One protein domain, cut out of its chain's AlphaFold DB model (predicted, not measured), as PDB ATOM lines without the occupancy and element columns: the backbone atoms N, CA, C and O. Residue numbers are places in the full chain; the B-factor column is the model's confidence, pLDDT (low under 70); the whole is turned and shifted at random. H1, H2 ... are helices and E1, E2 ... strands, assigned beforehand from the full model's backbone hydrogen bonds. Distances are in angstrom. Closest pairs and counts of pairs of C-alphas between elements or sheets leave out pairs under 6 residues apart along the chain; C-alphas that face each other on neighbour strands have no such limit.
ATOM      1  N   ASP A  54     220.288 227.183 208.687       93.50
ATOM      2  CA  ASP A  54     218.934 226.756 208.361       93.50
ATOM      3  C   ASP A  54     218.717 226.818 206.848       93.50
ATOM      4  O   ASP A  54     219.070 227.794 206.181       93.50
ATOM      5  N   VAL A  55     218.075 225.780 206.321       94.44
ATOM      6  CA  VAL A  55     217.531 225.759 204.964       94.44
ATOM      7  C   VAL A  55     216.026 225.924 205.069       94.44
ATOM      8  O   VAL A  55     215.345 225.062 205.627       94.44
ATOM      9  N   LYS A  56     215.497 227.022 204.534       95.94
ATOM     10  CA  LYS A  56     214.068 227.340 204.594       95.94
ATOM     11  C   LYS A  56     213.512 227.583 203.201       95.94
ATOM     12  O   LYS A  56     214.235 227.989 202.297       95.94
ATOM     13  N   ASN A  57     212.233 227.296 203.005       97.12
ATOM     14  CA  ASN A  57     211.561 227.550 201.740       97.12
ATOM     15  C   ASN A  57     210.078 227.841 201.965       97.12
ATOM     16  O   ASN A  57     209.505 227.437 202.975       97.12
ATOM     17  N   CYS A  58     209.468 228.544 201.018       97.69
ATOM     18  CA  CYS A  58     208.029 228.745 200.981       97.69
ATOM     19  C   CYS A  58     207.558 229.001 199.546       97.69
ATOM     20  O   CYS A  58     208.283 229.566 198.722       97.69
ATOM     21  N   PHE A  59     206.322 228.595 199.262       97.62
ATOM     22  CA  PHE A  59     205.580 229.049 198.092       97.62
ATOM     23  C   PHE A  59     204.533 230.063 198.551       97.62
ATOM     24  O   PHE A  59     203.717 229.760 199.427       97.62
ATOM     25  N   CYS A  60     204.559 231.271 198.001       97.31
ATOM     26  CA  CYS A  60     203.619 232.325 198.370       97.31
ATOM     27  C   CYS A  60     203.496 233.389 197.281       97.31
ATOM     28  O   CYS A  60     204.265 233.403 196.316       97.31
ATOM     29  N   LYS A  61     202.540 234.307 197.472       96.56
ATOM     30  CA  LYS A  61     202.580 235.604 196.799       96.56
ATOM     31  C   LYS A  61     203.852 236.308 197.251       96.56
ATOM     32  O   LYS A  61     204.031 236.528 198.447       96.56
ATOM     33  N   ASN A  62     204.742 236.573 196.311       95.25
ATOM     34  CA  ASN A  62     206.051 237.166 196.576       95.25
ATOM     35  C   ASN A  62     206.329 238.376 195.674       95.25
ATOM     36  O   ASN A  62     207.305 239.085 195.889       95.25
ATOM     37  N   ILE A  63     205.451 238.640 194.705       93.25
ATOM     38  CA  ILE A  63     205.393 239.891 193.959       93.25
ATOM     39  C   ILE A  63     204.048 240.547 194.239       93.25
ATOM     40  O   ILE A  63     202.999 239.903 194.124       93.25
ATOM     41  N   ALA A  64     204.093 241.829 194.571       89.75
ATOM     42  CA  ALA A  64     202.922 242.655 194.808       89.75
ATOM     43  C   ALA A  64     203.148 244.074 194.269       89.75
ATOM     44  O   ALA A  64     204.234 244.429 193.801       89.75
ATOM     45  N   SER A  65     202.094 244.879 194.307       86.00
ATOM     46  CA  SER A  65     202.144 246.302 193.998       86.00
ATOM     47  C   SER A  65     201.031 247.036 194.730       86.00
ATOM     48  O   SER A  65     200.088 246.412 195.215       86.00
ATOM     49  N   ASP A  66     201.096 248.364 194.718       79.12
ATOM     50  CA  ASP A  66     199.980 249.226 195.135       79.12
ATOM     51  C   ASP A  66     198.794 249.189 194.138       79.12
ATOM     52  O   ASP A  66     197.757 249.806 194.373       79.12
ATOM     53  N   GLY A  67     198.959 248.504 192.997       78.81
ATOM     54  CA  GLY A  67     197.948 248.291 191.963       78.81
ATOM     55  C   GLY A  67     197.509 246.827 191.874       78.81
ATOM     56  O   GLY A  67     197.351 246.143 192.881       78.81
ATOM     57  N   THR A  68     197.297 246.328 190.653       82.38
ATOM     58  CA  THR A  68     196.844 244.943 190.410       82.38
ATOM     59  C   THR A  68     197.976 243.968 190.097       82.38
ATOM     60  O   THR A  68     197.704 242.802 189.834       82.38
ATOM     61  N   PHE A  69     199.234 244.420 190.070       86.56
ATOM     62  CA  PHE A  69     200.366 243.574 189.701       86.56
ATOM     63  C   PHE A  69     200.690 242.571 190.813       86.56
ATOM     64  O   PHE A  69     201.077 242.970 191.914       86.56
ATOM     65  N   GLU A  70     200.546 241.279 190.516       92.19
ATOM     66  CA  GLU A  70     200.748 240.189 191.471       92.19
ATOM     67  C   GLU A  70     201.493 239.008 190.846       92.19
ATOM     68  O   GLU A  70     201.268 238.635 189.688       92.19
ATOM     69  N   GLY A  71     202.334 238.363 191.652       94.75
ATOM     70  CA  GLY A  71     203.016 237.136 191.269       94.75
ATOM     71  C   GLY A  71     203.253 236.191 192.440       94.75
ATOM     72  O   GLY A  71     203.422 236.602 193.593       94.75
ATOM     73  N   TYR A  72     203.251 234.903 192.117       97.25
ATOM     74  CA  TYR A  72     203.417 233.803 193.060       97.25
ATOM     75  C   TYR A  72     204.643 232.992 192.689       97.25
ATOM     76  O   TYR A  72     204.950 232.805 191.511       97.25
ATOM     77  N   GLY A  73     205.350 232.492 193.694       96.94
ATOM     78  CA  GLY A  73     206.634 231.877 193.436       96.94
ATOM     79  C   GLY A  73     207.190 231.038 194.561       96.94
ATOM     80  O   GLY A  73     206.740 231.106 195.705       96.94
ATOM     81  N   TYR A  74     208.203 230.256 194.198       97.69
ATOM     82  CA  TYR A  74     209.034 229.520 195.136       97.69
ATOM     83  C   TYR A  74     210.164 230.412 195.626       97.69
ATOM     84  O   TYR A  74     210.820 231.099 194.844       97.69
ATOM     85  N   ASN A  75     210.403 230.352 196.928       98.12
ATOM     86  CA  ASN A  75     211.450 231.088 197.611       98.12
ATOM     87  C   ASN A  75     212.264 230.085 198.428       98.12
ATOM     88  O   ASN A  75     211.688 229.248 199.125       98.12
ATOM     89  N   TYR A  76     213.587 230.160 198.339       97.69
ATOM     90  CA  TYR A  76     214.516 229.249 198.997       97.69
ATOM     91  C   TYR A  76     215.626 230.050 199.673       97.69
ATOM     92  O   TYR A  76     216.291 230.853 199.024       97.69
ATOM     93  N   CYS A  77     215.847 229.821 200.963       97.50
ATOM     94  CA  CYS A  77     216.772 230.585 201.783       97.50
ATOM     95  C   CYS A  77     217.790 229.678 202.475       97.50
ATOM     96  O   CYS A  77     217.417 228.725 203.163       97.50
ATOM     97  N   TYR A  78     219.065 230.042 202.365       96.12
ATOM     98  CA  TYR A  78     220.115 229.605 203.281       96.12
ATOM     99  C   TYR A  78     220.313 230.701 204.326       96.12
ATOM    100  O   TYR A  78     220.632 231.832 203.962       96.12
ATOM    101  N   TYR A  79     220.118 230.396 205.605       95.81
ATOM    102  CA  TYR A  79     220.173 231.381 206.686       95.81
ATOM    103  C   TYR A  79     221.137 230.946 207.787       95.81
ATOM    104  O   TYR A  79     221.009 229.861 208.345       95.81
ATOM    105  N   ASN A  80     222.095 231.802 208.130       93.75
ATOM    106  CA  ASN A  80     222.991 231.594 209.257       93.75
ATOM    107  C   ASN A  80     222.400 232.245 210.513       93.75
ATOM    108  O   ASN A  80     222.422 233.466 210.655       93.75
ATOM    109  N   LYS A  81     221.930 231.432 211.461       90.94
ATOM    110  CA  LYS A  81     221.333 231.893 212.726       90.94
ATOM    111  C   LYS A  81     222.306 232.651 213.622       90.94
ATOM    112  O   LYS A  81     221.879 233.512 214.386       90.94
ATOM    113  N   SER A  82     223.597 232.325 213.553       89.44
ATOM    114  CA  SER A  82     224.616 232.947 214.398       89.44
ATOM    115  C   SER A  82     224.946 234.360 213.929       89.44
ATOM    116  O   SER A  82     225.050 235.257 214.761       89.44
ATOM    117  N   THR A  83     225.090 234.568 212.617       91.25
ATOM    118  CA  THR A  83     225.401 235.891 212.046       91.25
ATOM    119  C   THR A  83     224.160 236.671 211.620       91.25
ATOM    120  O   THR A  83     224.282 237.834 211.250       91.25
ATOM    121  N   LYS A  84     222.982 236.035 211.658       93.25
ATOM    122  CA  LYS A  84     221.705 236.542 211.134       93.25
ATOM    123  C   LYS A  84     221.770 236.968 209.668       93.25
ATOM    124  O   LYS A  84     221.064 237.864 209.239       93.25
ATOM    125  N   THR A  85     222.625 236.315 208.887       94.81
ATOM    126  CA  THR A  85     222.827 236.622 207.466       94.81
ATOM    127  C   THR A  85     222.203 235.531 206.616       94.81
ATOM    128  O   THR A  85     222.366 234.348 206.929       94.81
ATOM    129  N   GLY A  86     221.531 235.895 205.531       96.38
ATOM    130  CA  GLY A  86     220.937 234.925 204.622       96.38
ATOM    131  C   GLY A  86     221.121 235.256 203.152       96.38
ATOM    132  O   GLY A  86     221.367 236.400 202.768       96.38
ATOM    133  N   ILE A  87     220.997 234.214 202.335       97.38
ATOM    134  CA  ILE A  87     220.900 234.299 200.881       97.38
ATOM    135  C   ILE A  87     219.560 233.687 200.496       97.38
ATOM    136  O   ILE A  87     219.315 232.506 200.753       97.38
ATOM    137  N   LEU A  88     218.708 234.499 199.882       97.62
ATOM    138  CA  LEU A  88     217.396 234.110 199.396       97.62
ATOM    139  C   LEU A  88     217.423 234.064 197.871       97.62
ATOM    140  O   LEU A  88     217.813 235.035 197.229       97.62
ATOM    141  N   TYR A  89     216.969 232.954 197.306       97.75
ATOM    142  CA  TYR A  89     216.686 232.782 195.888       97.75
ATOM    143  C   TYR A  89     215.180 232.726 195.686       97.75
ATOM    144  O   TYR A  89     214.466 232.110 196.482       97.75
ATOM    145  N   PHE A  90     214.694 233.325 194.607       97.06
ATOM    146  CA  PHE A  90     213.278 233.302 194.277       97.06
ATOM    147  C   PHE A  90     213.040 233.096 192.786       97.06
ATOM    148  O   PHE A  90     213.847 233.480 191.936       97.06
ATOM    149  N   ALA A  91     211.899 232.492 192.480       96.69
ATOM    150  CA  ALA A  91     211.338 232.412 191.143       96.69
ATOM    151  C   ALA A  91     209.835 232.652 191.236       96.69
ATOM    152  O   ALA A  91     209.130 231.906 191.911       96.69
ATOM    153  N   SER A  92     209.360 233.686 190.555       96.06
ATOM    154  CA  SER A  92     207.987 234.173 190.609       96.06
ATOM    155  C   SER A  92     207.370 234.157 189.226       96.06
ATOM    156  O   SER A  92     207.984 234.651 188.286       96.06
ATOM    157  N   ARG A  93     206.150 233.639 189.106       96.19
ATOM    158  CA  ARG A  93     205.316 233.777 187.915       96.19
ATOM    159  C   ARG A  93     204.342 234.932 188.109       96.19
ATOM    160  O   ARG A  93     203.736 235.053 189.174       96.19
ATOM    161  N   ILE A  94     204.187 235.765 187.089       93.56
ATOM    162  CA  ILE A  94     203.211 236.854 187.074       93.56
ATOM    163  C   ILE A  94     201.821 236.269 186.826       93.56
ATOM    164  O   ILE A  94     201.571 235.658 185.788       93.56
ATOM    165  N   GLU A  95     200.905 236.472 187.769       94.06
ATOM    166  CA  GLU A  95     199.523 235.982 187.676       94.06
ATOM    167  C   GLU A  95     198.580 237.070 187.177       94.06
ATOM    168  O   GLU A  95     197.755 236.841 186.285       94.06
ATOM    169  N   THR A  96     198.749 238.272 187.724       90.44
ATOM    170  CA  THR A  96     197.930 239.433 187.398       90.44
ATOM    171  C   THR A  96     198.863 240.536 186.906       90.44
ATOM    172  O   THR A  96     199.645 241.059 187.699       90.44
ATOM    173  N   PRO A  97     198.860 240.870 185.604       81.88
ATOM    174  CA  PRO A  97     199.636 241.990 185.092       81.88
ATOM    175  C   PRO A  97     198.996 243.328 185.492       81.88
ATOM    176  O   PRO A  97     197.808 243.405 185.813       81.88
ATOM    177  N   ASP A  98     199.781 244.401 185.442       77.69
ATOM    178  CA  ASP A  98     199.241 245.754 185.581       77.69
ATOM    179  C   ASP A  98     198.606 246.202 184.255       77.69
ATOM    180  O   ASP A  98     199.099 245.879 183.171       77.69
ATOM    181  N   SER A  99     197.521 246.969 184.333       66.38
ATOM    182  CA  SER A  99     196.867 247.588 183.170       66.38
ATOM    183  C   SER A  99     197.189 249.083 183.035       66.38
ATOM    184  O   SER A  99     196.902 249.696 182.006       66.38
ATOM    185  N   THR A 100     197.829 249.675 184.047       64.12
ATOM    186  CA  THR A 100     198.073 251.117 184.154       64.12
ATOM    187  C   THR A 100     199.488 251.472 183.699       64.12
ATOM    188  O   THR A 100     200.455 251.259 184.421       64.12
ATOM    189  N   LEU A 101     199.606 252.050 182.496       53.88
ATOM    190  CA  LEU A 101     200.845 252.273 181.718       53.88
ATOM    191  C   LEU A 101     202.049 252.919 182.439       53.88
ATOM    192  O   LEU A 101     203.147 252.845 181.900       53.88
ATOM    193  N   ASN A 102     201.885 253.496 183.632       55.78
ATOM    194  CA  ASN A 102     202.904 254.310 184.307       55.78
ATOM    195  C   ASN A 102     203.198 253.898 185.760       55.78
ATOM    196  O   ASN A 102     203.844 254.659 186.480       55.78
ATOM    197  N   ASN A 103     202.726 252.737 186.220       58.88
ATOM    198  CA  ASN A 103     202.944 252.338 187.605       58.88
ATOM    199  C   ASN A 103     204.311 251.674 187.792       58.88
ATOM    200  O   ASN A 103     204.587 250.579 187.319       58.88
ATOM    201  N   PHE A 104     205.179 252.370 188.518       63.91
ATOM    202  CA  PHE A 104     206.485 251.900 188.977       63.91
ATOM    203  C   PHE A 104     206.379 251.212 190.351       63.91
ATOM    204  O   PHE A 104     207.263 251.352 191.192       63.91
ATOM    205  N   SER A 105     205.252 250.543 190.616       71.56
ATOM    206  CA  SER A 105     204.849 250.110 191.961       71.56
ATOM    207  C   SER A 105     205.062 248.622 192.231       71.56
ATOM    208  O   SER A 105     204.781 248.173 193.334       71.56
ATOM    209  N   GLY A 106     205.551 247.847 191.261       81.94
ATOM    210  CA  GLY A 106     205.843 246.428 191.453       81.94
ATOM    211  C   GLY A 106     207.059 246.214 192.352       81.94
ATOM    212  O   GLY A 106     208.145 246.738 192.079       81.94
ATOM    213  N   TYR A 107     206.898 245.409 193.394       88.06
ATOM    214  CA  TYR A 107     207.953 245.069 194.340       88.06
ATOM    215  C   TYR A 107     207.977 243.578 194.660       88.06
ATOM    216  O   TYR A 107     206.982 242.863 194.514       88.06
ATOM    217  N   TYR A 108     209.144 243.117 195.104       93.00
ATOM    218  CA  TYR A 108     209.289 241.812 195.732       93.00
ATOM    219  C   TYR A 108     209.007 241.962 197.233       93.00
ATOM    220  O   TYR A 108     209.635 242.785 197.907       93.00
ATOM    221  N   ASP A 109     208.036 241.211 197.748       93.25
ATOM    222  CA  ASP A 109     207.563 241.314 199.134       93.25
ATOM    223  C   ASP A 109     208.451 240.492 200.081       93.25
ATOM    224  O   ASP A 109     208.100 239.405 200.544       93.25
ATOM    225  N   VAL A 110     209.660 241.008 200.310       93.81
ATOM    226  CA  VAL A 110     210.708 240.362 201.118       93.81
ATOM    227  C   VAL A 110     210.224 240.084 202.540       93.81
ATOM    228  O   VAL A 110     210.512 239.017 203.079       93.81
ATOM    229  N   GLU A 111     209.488 241.027 203.131       92.69
ATOM    230  CA  GLU A 111     209.000 240.939 204.510       92.69
ATOM    231  C   GLU A 111     208.052 239.753 204.671       92.69
ATOM    232  O   GLU A 111     208.347 238.842 205.448       92.69
ATOM    233  N   SER A 112     206.993 239.677 203.861       94.06
ATOM    234  CA  SER A 112     206.042 238.560 203.917       94.06
ATOM    235  C   SER A 112     206.693 237.211 203.597       94.06
ATOM    236  O   SER A 112     206.312 236.175 204.152       94.06
ATOM    237  N   VAL A 113     207.664 237.185 202.675       96.56
ATOM    238  CA  VAL A 113     208.390 235.957 202.315       96.56
ATOM    239  C   VAL A 113     209.222 235.450 203.492       96.56
ATOM    240  O   VAL A 113     209.134 234.265 203.829       96.56
ATOM    241  N   LEU A 114     210.022 236.318 204.116       95.69
ATOM    242  CA  LEU A 114     210.904 235.935 205.220       95.69
ATOM    243  C   LEU A 114     210.123 235.660 206.512       95.69
ATOM    244  O   LEU A 114     210.449 234.697 207.211       95.69
ATOM    245  N   GLU A 115     209.019 236.368 206.763       95.62
ATOM    246  CA  GLU A 115     208.098 236.073 207.870       95.62
ATOM    247  C   GLU A 115     207.538 234.646 207.767       95.62
ATOM    248  O   GLU A 115     207.565 233.884 208.737       95.62
ATOM    249  N   LYS A 116     207.114 234.217 206.569       96.75
ATOM    250  CA  LYS A 116     206.656 232.834 206.321       96.75
ATOM    251  C   LYS A 116     207.744 231.788 206.545       96.75
ATOM    252  O   LYS A 116     207.428 230.630 206.804       96.75
ATOM    253  N   MET A 117     209.009 232.179 206.437       96.44
ATOM    254  CA  MET A 117     210.149 231.337 206.786       96.44
ATOM    255  C   MET A 117     210.549 231.483 208.260       96.44
ATOM    256  O   MET A 117     211.473 230.805 208.702       96.44
ATOM    257  N   SER A 118     209.887 232.327 209.051       95.56
ATOM    258  CA  SER A 118     210.300 232.680 210.416       95.56
ATOM    259  C   SER A 118     211.755 233.163 210.445       95.56
ATOM    260  O   SER A 118     212.605 232.596 211.143       95.56
ATOM    261  N   ILE A 119     212.065 234.127 209.579       95.38
ATOM    262  CA  ILE A 119     213.348 234.821 209.495       95.38
ATOM    263  C   ILE A 119     213.067 236.317 209.594       95.38
ATOM    264  O   ILE A 119     212.313 236.859 208.790       95.38
ATOM    265  N   ASP A 120     213.735 236.975 210.533       91.12
ATOM    266  CA  ASP A 120     213.785 238.431 210.593       91.12
ATOM    267  C   ASP A 120     215.019 238.926 209.830       91.12
ATOM    268  O   ASP A 120     216.068 238.275 209.843       91.12
ATOM    269  N   PHE A 121     214.917 240.094 209.200       90.12
ATOM    270  CA  PHE A 121     216.043 240.778 208.566       90.12
ATOM    271  C   PHE A 121     215.993 242.276 208.869       90.12
ATOM    272  O   PHE A 121     214.924 242.833 209.112       90.12
ATOM    273  N   ASN A 122     217.149 242.936 208.840       87.38
ATOM    274  CA  ASN A 122     217.260 244.380 209.038       87.38
ATOM    275  C   ASN A 122     217.534 245.113 207.727       87.38
ATOM    276  O   ASN A 122     217.088 246.241 207.527       87.38
ATOM    277  N   THR A 123     218.357 244.534 206.855       89.81
ATOM    278  CA  THR A 123     218.859 245.221 205.663       89.81
ATOM    279  C   THR A 123     219.159 244.235 204.545       89.81
ATOM    280  O   THR A 123     219.721 243.167 204.769       89.81
ATOM    281  N   ILE A 124     218.823 244.628 203.316       91.44
ATOM    282  CA  ILE A 124     219.292 243.952 202.105       91.44
ATOM    283  C   ILE A 124     220.645 244.542 201.713       91.44
ATOM    284  O   ILE A 124     220.765 245.745 201.484       91.44
ATOM    285  N   LEU A 125     221.656 243.681 201.643       91.81
ATOM    286  CA  LEU A 125     223.033 244.030 201.297       91.81
ATOM    287  C   LEU A 125     223.239 244.044 199.781       91.81
ATOM    288  O   LEU A 125     223.935 244.906 199.251       91.81
ATOM    289  N   GLU A 126     222.614 243.096 199.086       90.75
ATOM    290  CA  GLU A 126     222.720 242.936 197.639       90.75
ATOM    291  C   GLU A 126     221.444 242.301 197.089       90.75
ATOM    292  O   GLU A 126     220.778 241.529 197.780       90.75
ATOM    293  N   SER A 127     221.092 242.619 195.844       91.12
ATOM    294  CA  SER A 127     220.005 241.945 195.141       91.12
ATOM    295  C   SER A 127     220.152 242.040 193.628       91.12
ATOM    296  O   SER A 127     220.705 243.002 193.095       91.12
ATOM    297  N   ASN A 128     219.601 241.055 192.933       90.62
ATOM    298  CA  ASN A 128     219.550 240.978 191.481       90.62
ATOM    299  C   ASN A 128     218.330 240.165 191.045       90.62
ATOM    300  O   ASN A 128     217.807 239.344 191.798       90.62
ATOM    301  N   TYR A 129     217.889 240.363 189.807       91.19
ATOM    302  CA  TYR A 129     216.817 239.562 189.233       91.19
ATOM    303  C   TYR A 129     216.937 239.500 187.707       91.19
ATOM    304  O   TYR A 129     217.576 240.337 187.083       91.19
ATOM    305  N   ILE A 130     216.281 238.538 187.074       91.38
ATOM    306  CA  ILE A 130     216.195 238.416 185.624       91.38
ATOM    307  C   ILE A 130     214.735 238.131 185.254       91.38
ATOM    308  O   ILE A 130     214.157 237.163 185.753       91.38
ATOM    309  N   PRO A 131     214.123 238.962 184.396       90.69
ATOM    310  CA  PRO A 131     212.796 238.716 183.866       90.69
ATOM    311  C   PRO A 131     212.857 237.857 182.596       90.69
ATOM    312  O   PRO A 131     213.673 238.093 181.697       90.69
ATOM    313  N   TYR A 132     211.934 236.913 182.489       93.06
ATOM    314  CA  TYR A 132     211.731 236.021 181.355       93.06
ATOM    315  C   TYR A 132     210.286 236.130 180.879       93.06
ATOM    316  O   TYR A 132     209.385 236.405 181.671       93.06
ATOM    317  N   ASP A 133     210.064 235.927 179.587       92.62
ATOM    318  CA  ASP A 133     208.716 235.698 179.084       92.62
ATOM    319  C   ASP A 133     208.233 234.277 179.420       92.62
ATOM    320  O   ASP A 133     208.979 233.451 179.958       92.62
ATOM    321  N   SER A 134     206.978 233.982 179.086       93.38
ATOM    322  CA  SER A 134     206.372 232.666 179.319       93.38
ATOM    323  C   SER A 134     207.048 231.505 178.574       93.38
ATOM    324  O   SER A 134     206.821 230.346 178.919       93.38
ATOM    325  N   ALA A 135     207.902 231.784 177.583       94.69
ATOM    326  CA  ALA A 135     208.703 230.786 176.874       94.69
ATOM    327  C   ALA A 135     210.099 230.583 177.495       94.69
ATOM    328  O   ALA A 135     210.878 229.767 177.001       94.69
ATOM    329  N   GLY A 136     210.432 231.310 178.567       91.94
ATOM    330  CA  GLY A 136     211.743 231.255 179.211       91.94
ATOM    331  C   GLY A 136     212.815 232.073 178.488       91.94
ATOM    332  O   GLY A 136     214.006 231.872 178.730       91.94
ATOM    333  N   VAL A 137     212.433 233.003 177.609       92.81
ATOM    334  CA  VAL A 137     213.370 233.907 176.934       92.81
ATOM    335  C   VAL A 137     213.544 235.169 177.770       92.81
ATOM    336  O   VAL A 137     212.577 235.805 178.187       92.81
ATOM    337  N   VAL A 138     214.799 235.561 178.006       90.19
ATOM    338  CA  VAL A 138     215.117 236.773 178.772       90.19
ATOM    339  C   VAL A 138     214.491 237.995 178.107       90.19
ATOM    340  O   VAL A 138     214.760 238.306 176.941       90.19
ATOM    341  N   ARG A 139     213.730 238.770 178.880       85.75
ATOM    342  CA  ARG A 139     213.170 240.047 178.430       85.75
ATOM    343  C   ARG A 139     214.241 241.134 178.514       85.75
ATOM    344  O   ARG A 139     214.207 241.991 179.387       85.75
ATOM    345  N   GLN A 140     215.194 241.119 177.580       78.19
ATOM    346  CA  GLN A 140     216.403 241.968 177.589       78.19
ATOM    347  C   GLN A 140     216.133 243.470 177.778       78.19
ATOM    348  O   GLN A 140     216.907 244.165 178.431       78.19
ATOM    349  N   LYS A 141     215.002 243.977 177.268       74.19
ATOM    350  CA  LYS A 141     214.586 245.378 177.469       74.19
ATOM    351  C   LYS A 141     214.454 245.751 178.951       74.19
ATOM    352  O   LYS A 141     214.683 246.901 179.316       74.19
ATOM    353  N   LEU A 142     214.118 244.786 179.800       71.69
ATOM    354  CA  LEU A 142     213.917 244.981 181.227       71.69
ATOM    355  C   LEU A 142     215.239 244.920 182.012       71.69
ATOM    356  O   LEU A 142     215.373 245.610 183.013       71.69
ATOM    357  N   VAL A 143     216.261 244.206 181.538       70.69
ATOM    358  CA  VAL A 143     217.523 244.007 182.283       70.69
ATOM    359  C   VAL A 143     218.394 245.278 182.355       70.69
ATOM    360  O   VAL A 143     219.108 245.480 183.334       70.69
ATOM    361  N   GLY A 144     218.310 246.186 181.372       69.06
ATOM    362  CA  GLY A 144     219.159 247.390 181.329       69.06
ATOM    363  C   GLY A 144     220.660 247.052 181.302       69.06
ATOM    364  O   GLY A 144     221.055 246.031 180.748       69.06
ATOM    365  N   TYR A 145     221.500 247.893 181.918       66.31
ATOM    366  CA  TYR A 145     222.914 247.567 182.198       66.31
ATOM    367  C   TYR A 145     223.086 246.680 183.447       66.31
ATOM    368  O   TYR A 145     224.196 246.247 183.745       66.31
ATOM    369  N   GLY A 146     221.997 246.430 184.176       70.12
ATOM    370  CA  GLY A 146     221.925 245.590 185.363       70.12
ATOM    371  C   GLY A 146     220.603 245.806 186.105       70.12
ATOM    372  O   GLY A 146     219.912 246.807 185.901       70.12
ATOM    373  N   THR A 147     220.286 244.885 187.005       79.75
ATOM    374  CA  THR A 147     219.008 244.781 187.726       79.75
ATOM    375  C   THR A 147     219.248 244.705 189.223       79.75
ATOM    376  O   THR A 147     220.161 244.001 189.651       79.75
ATOM    377  N   THR A 148     218.418 245.363 190.019       85.75
ATOM    378  CA  THR A 148     218.490 245.323 191.484       85.75
ATOM    379  C   THR A 148     217.109 245.549 192.071       85.75
ATOM    380  O   THR A 148     216.286 246.257 191.493       85.75
ATOM    381  N   LEU A 149     216.862 245.020 193.260       85.38
ATOM    382  CA  LEU A 149     215.780 245.523 194.091       85.38
ATOM    383  C   LEU A 149     216.243 246.834 194.740       85.38
ATOM    384  O   LEU A 149     217.368 246.927 195.237       85.38
ATOM    385  N   LEU A 150     215.411 247.871 194.690       83.31
ATOM    386  CA  LEU A 150     215.693 249.177 195.278       83.31
ATOM    387  C   LEU A 150     214.676 249.469 196.375       83.31
ATOM    388  O   LEU A 150     213.475 249.516 196.115       83.31
ATOM    389  N   TYR A 151     215.164 249.707 197.590       83.44
ATOM    390  CA  TYR A 151     214.298 250.124 198.684       83.44
ATOM    391  C   TYR A 151     213.721 251.520 198.414       83.44
ATOM    392  O   TYR A 151     214.469 252.484 198.227       83.44
ATOM    393  N   SER A 152     212.394 251.630 198.410       77.06
ATOM    394  CA  SER A 152     211.679 252.905 198.392       77.06
ATOM    395  C   SER A 152     211.311 253.285 199.821       77.06
ATOM    396  O   SER A 152     210.449 252.652 200.418       77.06
ATOM    397  N   SER A 153     211.913 254.341 200.371       76.50
ATOM    398  CA  SER A 153     211.533 254.845 201.701       76.50
ATOM    399  C   SER A 153     210.115 255.426 201.737       76.50
ATOM    400  O   SER A 153     209.482 255.418 202.790       76.50
ATOM    401  N   ALA A 154     209.608 255.902 200.596       75.88
ATOM    402  CA  ALA A 154     208.254 256.431 200.472       75.88
ATOM    403  C   ALA A 154     207.196 255.323 200.590       75.88
ATOM    404  O   ALA A 154     206.211 255.496 201.303       75.88
ATOM    405  N   ASN A 155     207.440 254.178 199.943       73.00
ATOM    406  CA  ASN A 155     206.473 253.076 199.869       73.00
ATOM    407  C   ASN A 155     206.824 251.911 200.806       73.00
ATOM    408  O   ASN A 155     206.037 250.992 200.948       73.00
ATOM    409  N   LYS A 156     208.002 251.943 201.442       82.12
ATOM    410  CA  LYS A 156     208.541 250.911 202.345       82.12
ATOM    411  C   LYS A 156     208.653 249.512 201.727       82.12
ATOM    412  O   LYS A 156     208.624 248.519 202.441       82.12
ATOM    413  N   HIS A 157     208.855 249.433 200.413       84.00
ATOM    414  CA  HIS A 157     209.000 248.165 199.694       84.00
ATOM    415  C   HIS A 157     210.241 248.145 198.792       84.00
ATOM    416  O   HIS A 157     210.784 249.189 198.414       84.00
ATOM    417  N   TYR A 158     210.678 246.935 198.431       86.94
ATOM    418  CA  TYR A 158     211.814 246.680 197.546       86.94
ATOM    419  C   TYR A 158     211.352 246.559 196.089       86.94
ATOM    420  O   TYR A 158     211.027 245.476 195.599       86.94
ATOM    421  N   ALA A 159     211.308 247.697 195.400       85.56
ATOM    422  CA  ALA A 159     210.828 247.792 194.027       85.56
ATOM    423  C   ALA A 159     211.829 247.200 193.029       85.56
ATOM    424  O   ALA A 159     213.046 247.319 193.201       85.56
ATOM    425  N   PHE A 160     211.323 246.617 191.945       83.69
ATOM    426  CA  PHE A 160     212.179 246.174 190.850       83.69
ATOM    427  C   PHE A 160     212.738 247.379 190.074       83.69
ATOM    428  O   PHE A 160     211.984 248.210 189.559       83.69
ATOM    429  N   ALA A 161     214.066 247.483 189.981       80.38
ATOM    430  CA  ALA A 161     214.754 248.593 189.332       80.38
ATOM    431  C   ALA A 161     215.893 248.132 188.410       80.38
ATOM    432  O   ALA A 161     216.566 247.129 188.653       80.38
ATOM    433  N   ARG A 162     216.178 248.941 187.383       76.06
ATOM    434  CA  ARG A 162     217.304 248.731 186.462       76.06
ATOM    435  C   ARG A 162     218.278 249.904 186.448       76.06
ATOM    436  O   ARG A 162     217.923 251.047 186.751       76.06
ATOM    437  N   TYR A 163     219.495 249.621 186.004       66.62
ATOM    438  CA  TYR A 163     220.497 250.624 185.664       66.62
ATOM    439  C   TYR A 163     220.342 251.055 184.198       66.62
ATOM    440  O   TYR A 163     220.408 250.233 183.281       66.62
ATOM    441  N   TYR A 164     220.143 252.355 183.970       66.06
ATOM    442  CA  TYR A 164     220.026 252.961 182.635       66.06
ATOM    443  C   TYR A 164     221.381 253.289 182.008       66.06
ATOM    444  O   TYR A 164     221.481 253.418 180.790       66.06
ATOM    445  N   THR A 165     222.421 253.431 182.827       64.31
ATOM    446  CA  THR A 165     223.793 253.702 182.392       64.31
ATOM    447  C   THR A 165     224.766 252.809 183.154       64.31
ATOM    448  O   THR A 165     224.449 252.339 184.250       64.31
ATOM    449  N   LYS A 166     225.973 252.615 182.605       67.25
ATOM    450  CA  LYS A 166     227.075 251.941 183.316       67.25
ATOM    451  C   LYS A 166     227.455 252.659 184.617       67.25
ATOM    452  O   LYS A 166     227.870 252.010 185.565       67.25
ATOM    453  N   ASP A 167     227.228 253.972 184.676       67.94
ATOM    454  CA  ASP A 167     227.541 254.827 185.830       67.94
ATOM    455  C   ASP A 167     226.482 254.763 186.950       67.94
ATOM    456  O   ASP A 167     226.501 255.567 187.880       67.94
ATOM    457  N   GLY A 168     225.520 253.838 186.861       61.75
ATOM    458  CA  GLY A 168     224.629 253.520 187.973       61.75
ATOM    459  C   GLY A 168     223.382 254.398 188.102       61.75
ATOM    460  O   GLY A 168     222.739 254.365 189.153       61.75
ATOM    461  N   LYS A 169     222.980 255.159 187.070       68.44
ATOM    462  CA  LYS A 169     221.687 255.869 187.108       68.44
ATOM    463  C   LYS A 169     220.541 254.859 187.161       68.44
ATOM    464  O   LYS A 169     220.316 254.112 186.207       68.44
ATOM    465  N   LYS A 170     219.834 254.846 188.290       66.62
ATOM    466  CA  LYS A 170     218.702 253.954 188.558       66.62
ATOM    467  C   LYS A 170     217.412 254.560 188.024       66.62
ATOM    468  O   LYS A 170     217.208 255.768 188.105       66.62
ATOM    469  N   GLY A 171     216.521 253.710 187.547       64.25
ATOM    470  CA  GLY A 171     215.117 254.059 187.383       64.25
ATOM    471  C   GLY A 171     214.262 252.801 187.434       64.25
ATOM    472  O   GLY A 171     214.748 251.687 187.215       64.25
ATOM    473  N   ALA A 172     213.000 252.989 187.779       60.19
ATOM    474  CA  ALA A 172     212.048 251.900 187.885       60.19
ATOM    475  C   ALA A 172     211.484 251.534 186.498       60.19
ATOM    476  O   ALA A 172     211.645 252.282 185.530       60.19
ATOM    477  N   TRP A 173     210.821 250.383 186.393       63.22
ATOM    478  CA  TRP A 173     210.051 250.006 185.202       63.22
ATOM    479  C   TRP A 173     208.571 250.326 185.330       63.22
ATOM    480  O   TRP A 173     208.026 250.244 186.427       63.22
ATOM    481  N   ALA A 174     207.899 250.546 184.201       62.22
ATOM    482  CA  ALA A 174     206.453 250.397 184.176       62.22
ATOM    483  C   ALA A 174     206.113 248.901 184.306       62.22
ATOM    484  O   ALA A 174     206.527 248.088 183.475       62.22
ATOM    485  N   THR A 175     205.363 248.527 185.343       66.25
ATOM    486  CA  THR A 175     204.884 247.152 185.596       66.25
ATOM    487  C   THR A 175     204.093 246.568 184.423       66.25
ATOM    488  O   THR A 175     204.049 245.352 184.257       66.25
ATOM    489  N   THR A 176     203.535 247.419 183.561       67.06
ATOM    490  CA  THR A 176     202.811 247.047 182.332       67.06
ATOM    491  C   THR A 176     203.654 246.361 181.272       67.06
ATOM    492  O   THR A 176     203.108 245.786 180.329       67.06
ATOM    493  N   GLU A 177     204.982 246.398 181.387       76.56
ATOM    494  CA  GLU A 177     205.825 245.627 180.485       76.56
ATOM    495  C   GLU A 177     205.681 244.119 180.729       76.56
ATOM    496  O   GLU A 177     205.860 243.350 179.780       76.56
ATOM    497  N   PHE A 178     205.315 243.688 181.941       82.62
ATOM    498  CA  PHE A 178     205.077 242.287 182.282       82.62
ATOM    499  C   PHE A 178     203.707 241.803 181.815       82.62
ATOM    500  O   PHE A 178     202.704 242.513 181.877       82.62
ATOM    501  N   LYS A 179     203.666 240.555 181.361       87.56
ATOM    502  CA  LYS A 179     202.446 239.853 180.976       87.56
ATOM    503  C   LYS A 179     202.169 238.731 181.961       87.56
ATOM    504  O   LYS A 179     203.061 238.274 182.672       87.56
ATOM    505  N   LYS A 180     200.920 238.269 181.969       92.31
ATOM    506  CA  LYS A 180     200.575 237.016 182.634       92.31
ATOM    507  C   LYS A 180     201.478 235.887 182.117       92.31
ATOM    508  O   LYS A 180     201.773 235.846 180.924       92.31
ATOM    509  N   ASP A 181     201.877 235.003 183.025       93.62
ATOM    510  CA  ASP A 181     202.764 233.855 182.811       93.62
ATOM    511  C   ASP A 181     204.237 234.194 182.534       93.62
ATOM    512  O   ASP A 181     205.042 233.280 182.370       93.62
ATOM    513  N   ASP A 182     204.628 235.470 182.547       92.75
ATOM    514  CA  ASP A 182     206.042 235.838 182.614       92.75
ATOM    515  C   ASP A 182     206.659 235.406 183.949       92.75
ATOM    516  O   ASP A 182     205.961 235.242 184.956       92.75
ATOM    517  N   TYR A 183     207.986 235.297 183.980       93.38
ATOM    518  CA  TYR A 183     208.724 234.915 185.177       93.38
ATOM    519  C   TYR A 183     209.730 235.984 185.591       93.38
ATOM    520  O   TYR A 183     210.370 236.619 184.756       93.38
ATOM    521  N   ILE A 184     209.934 236.139 186.893       92.62
ATOM    522  CA  ILE A 184     211.068 236.864 187.462       92.62
ATOM    523  C   ILE A 184     211.807 235.899 188.375       92.62
ATOM    524  O   ILE A 184     211.229 235.376 189.325       92.62
ATOM    525  N   THR A 185     213.083 235.664 188.102       94.88
ATOM    526  CA  THR A 185     213.960 234.930 189.017       94.88
ATOM    527  C   THR A 185     214.974 235.882 189.612       94.88
ATOM    528  O   THR A 185     215.320 236.878 188.987       94.88
ATOM    529  N   GLY A 186     215.463 235.621 190.813       94.38
ATOM    530  CA  GLY A 186     216.450 236.501 191.412       94.38
ATOM    531  C   GLY A 186     217.006 235.989 192.717       94.38
ATOM    532  O   GLY A 186     216.674 234.895 193.182       94.38
ATOM    533  N   SER A 187     217.874 236.806 193.291       95.38
ATOM    534  CA  SER A 187     218.432 236.567 194.607       95.38
ATOM    535  C   SER A 187     218.640 237.857 195.377       95.38
ATOM    536  O   SER A 187     218.744 238.942 194.803       95.38
ATOM    537  N   LEU A 188     218.696 237.725 196.697       95.25
ATOM    538  CA  LEU A 188     219.088 238.794 197.597       95.25
ATOM    539  C   LEU A 188     219.914 238.249 198.764       95.25
ATOM    540  O   LEU A 188     219.700 237.128 199.231       95.25
ATOM    541  N   ILE A 189     220.858 239.064 199.221       96.31
ATOM    542  CA  ILE A 189     221.661 238.842 200.423       96.31
ATOM    543  C   ILE A 189     221.169 239.822 201.482       96.31
ATOM    544  O   ILE A 189     221.010 241.009 201.193       96.31
ATOM    545  N   PHE A 190     220.939 239.347 202.701       95.19
ATOM    546  CA  PHE A 190     220.402 240.157 203.794       95.19
ATOM    547  C   PHE A 190     221.084 239.864 205.133       95.19
ATOM    548  O   PHE A 190     221.703 238.811 205.303       95.19
ATOM    549  N   SER A 191     220.949 240.800 206.075       93.69
ATOM    550  CA  SER A 191     221.400 240.720 207.477       93.69
ATOM    551  C   SER A 191     220.402 241.355 208.437       93.69
ATOM    552  O   SER A 191     219.702 242.282 207.971       93.69
TER     553      SER A 191
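AT A GLANCE: This is residues 54 to 191 of the 191 residues of an uncharacterized protein of Eubacterium eligens CAG:72 (UniProt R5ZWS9). What does one see first? A five-stranded sheet, E1 E2 E3 E8 E4, twisted and curled, has a small three-stranded sheet, E5 E6 E7, crossed over part of it, the two making a sandwich. H1 packs on the large sheet at E1 and E2, and the short stretch of residues 107 to 108 pairs with both E1 and E6, tying the two sheets together. What is it made of, and how large is it? The printed part has 138 residues with two named helices and eight named strands, in the order E1 E2 E3 H1 E4 H2 E5 E6 E7 E8. Both sheets are antiparallel and the class is mostly strand. The whole is compact, with a radius of gyration of the C-alphas of 14.3 A and spans of 43 by 33 by 29 A.

HOW THE PARTS SIT: How does the large sheet begin? E1, residues 54 to 64, E2, residues 70 to 80, and E3, residues 85 to 96, form a meander, each strand the antiparallel neighbour of the one before, with E1 and E2, and E2 and E3, as hairpins. N 56 and O 77 are within hydrogen-bond range at 2.9 A between E1 and E2, as are N 76 and O 89 at 2.8 A between E2 and E3. E1 bends by 67 degrees at residue 59, E2 by 59 degrees at residue 73 and E3 by 57 degrees at residue 93. How is that sheet completed? E3, H1, residues 110 to 116, and E4, residues 124 to 132, make a split strand-helix-strand unit with a right-handed crossover: two strands run the same way in one sheet, with E8, residues 183 to 190, between them. E8 is the antiparallel neighbour of both, with N 88 and O 188 within hydrogen-bond range at 2.9 A on E3 and N 130 and O 185 at 2.7 A on E4. H1 is on this sheet, and its closest C-alphas with E1 are those of Asn 62 and Val 113, 6.3 A apart. How does the small sheet stand to it? E5, residues 147 to 152, E6, residues 157 to 163, and E7, residues 170 to 172, form a second meander of two hairpins, with N 150 and O 159 within hydrogen-bond range at 2.8 A and N 162 and O 171 at 3.1 A. The sandwich, two sheets face to face, has its facing parts 8.2 A centre to centre and its strands at 86 degrees. The closest C-alphas of E4 and E5 are those of Asn 128 and Thr 148, 4.5 A apart, while E1 and E5 are apart. What of the helices? H2, residues 140 to 143, only grazes each of the two sheets. Every O i to N i+4 pair in H1 is within hydrogen-bond range, and H2 is too short for such a pair.

IN THESE COORDINATES: Where does the first meander lie? E1 begins with C-alpha 54 at (218.934, 226.756, 208.361) and is 26.3 A long. E2 measures 29.7 A and E3, the longest strand by residues, 32.1 A. Where do the later elements lie? H1 is 10.0 A long, starting from C-alpha 110 at (210.708, 240.362, 201.118), and E4 is 23.5 A. E5 is 15.3 A and E6 18.3 A. E8, 22.6 A long, ends with C-alpha 190 at (220.402, 240.157, 203.794).

THE WHOLE: How far does it reach? The two C-alphas farthest apart are those of Ser 82 and Leu 101, 44.8 A. The printed part has no cut. Which link is long, and where is confidence low? The link from E3 to H1, 13 residues, is long. The mean pLDDT of the printed part is 85.8, and residues 99 to 104, 144 to 145 and 163 to 176 are under 70.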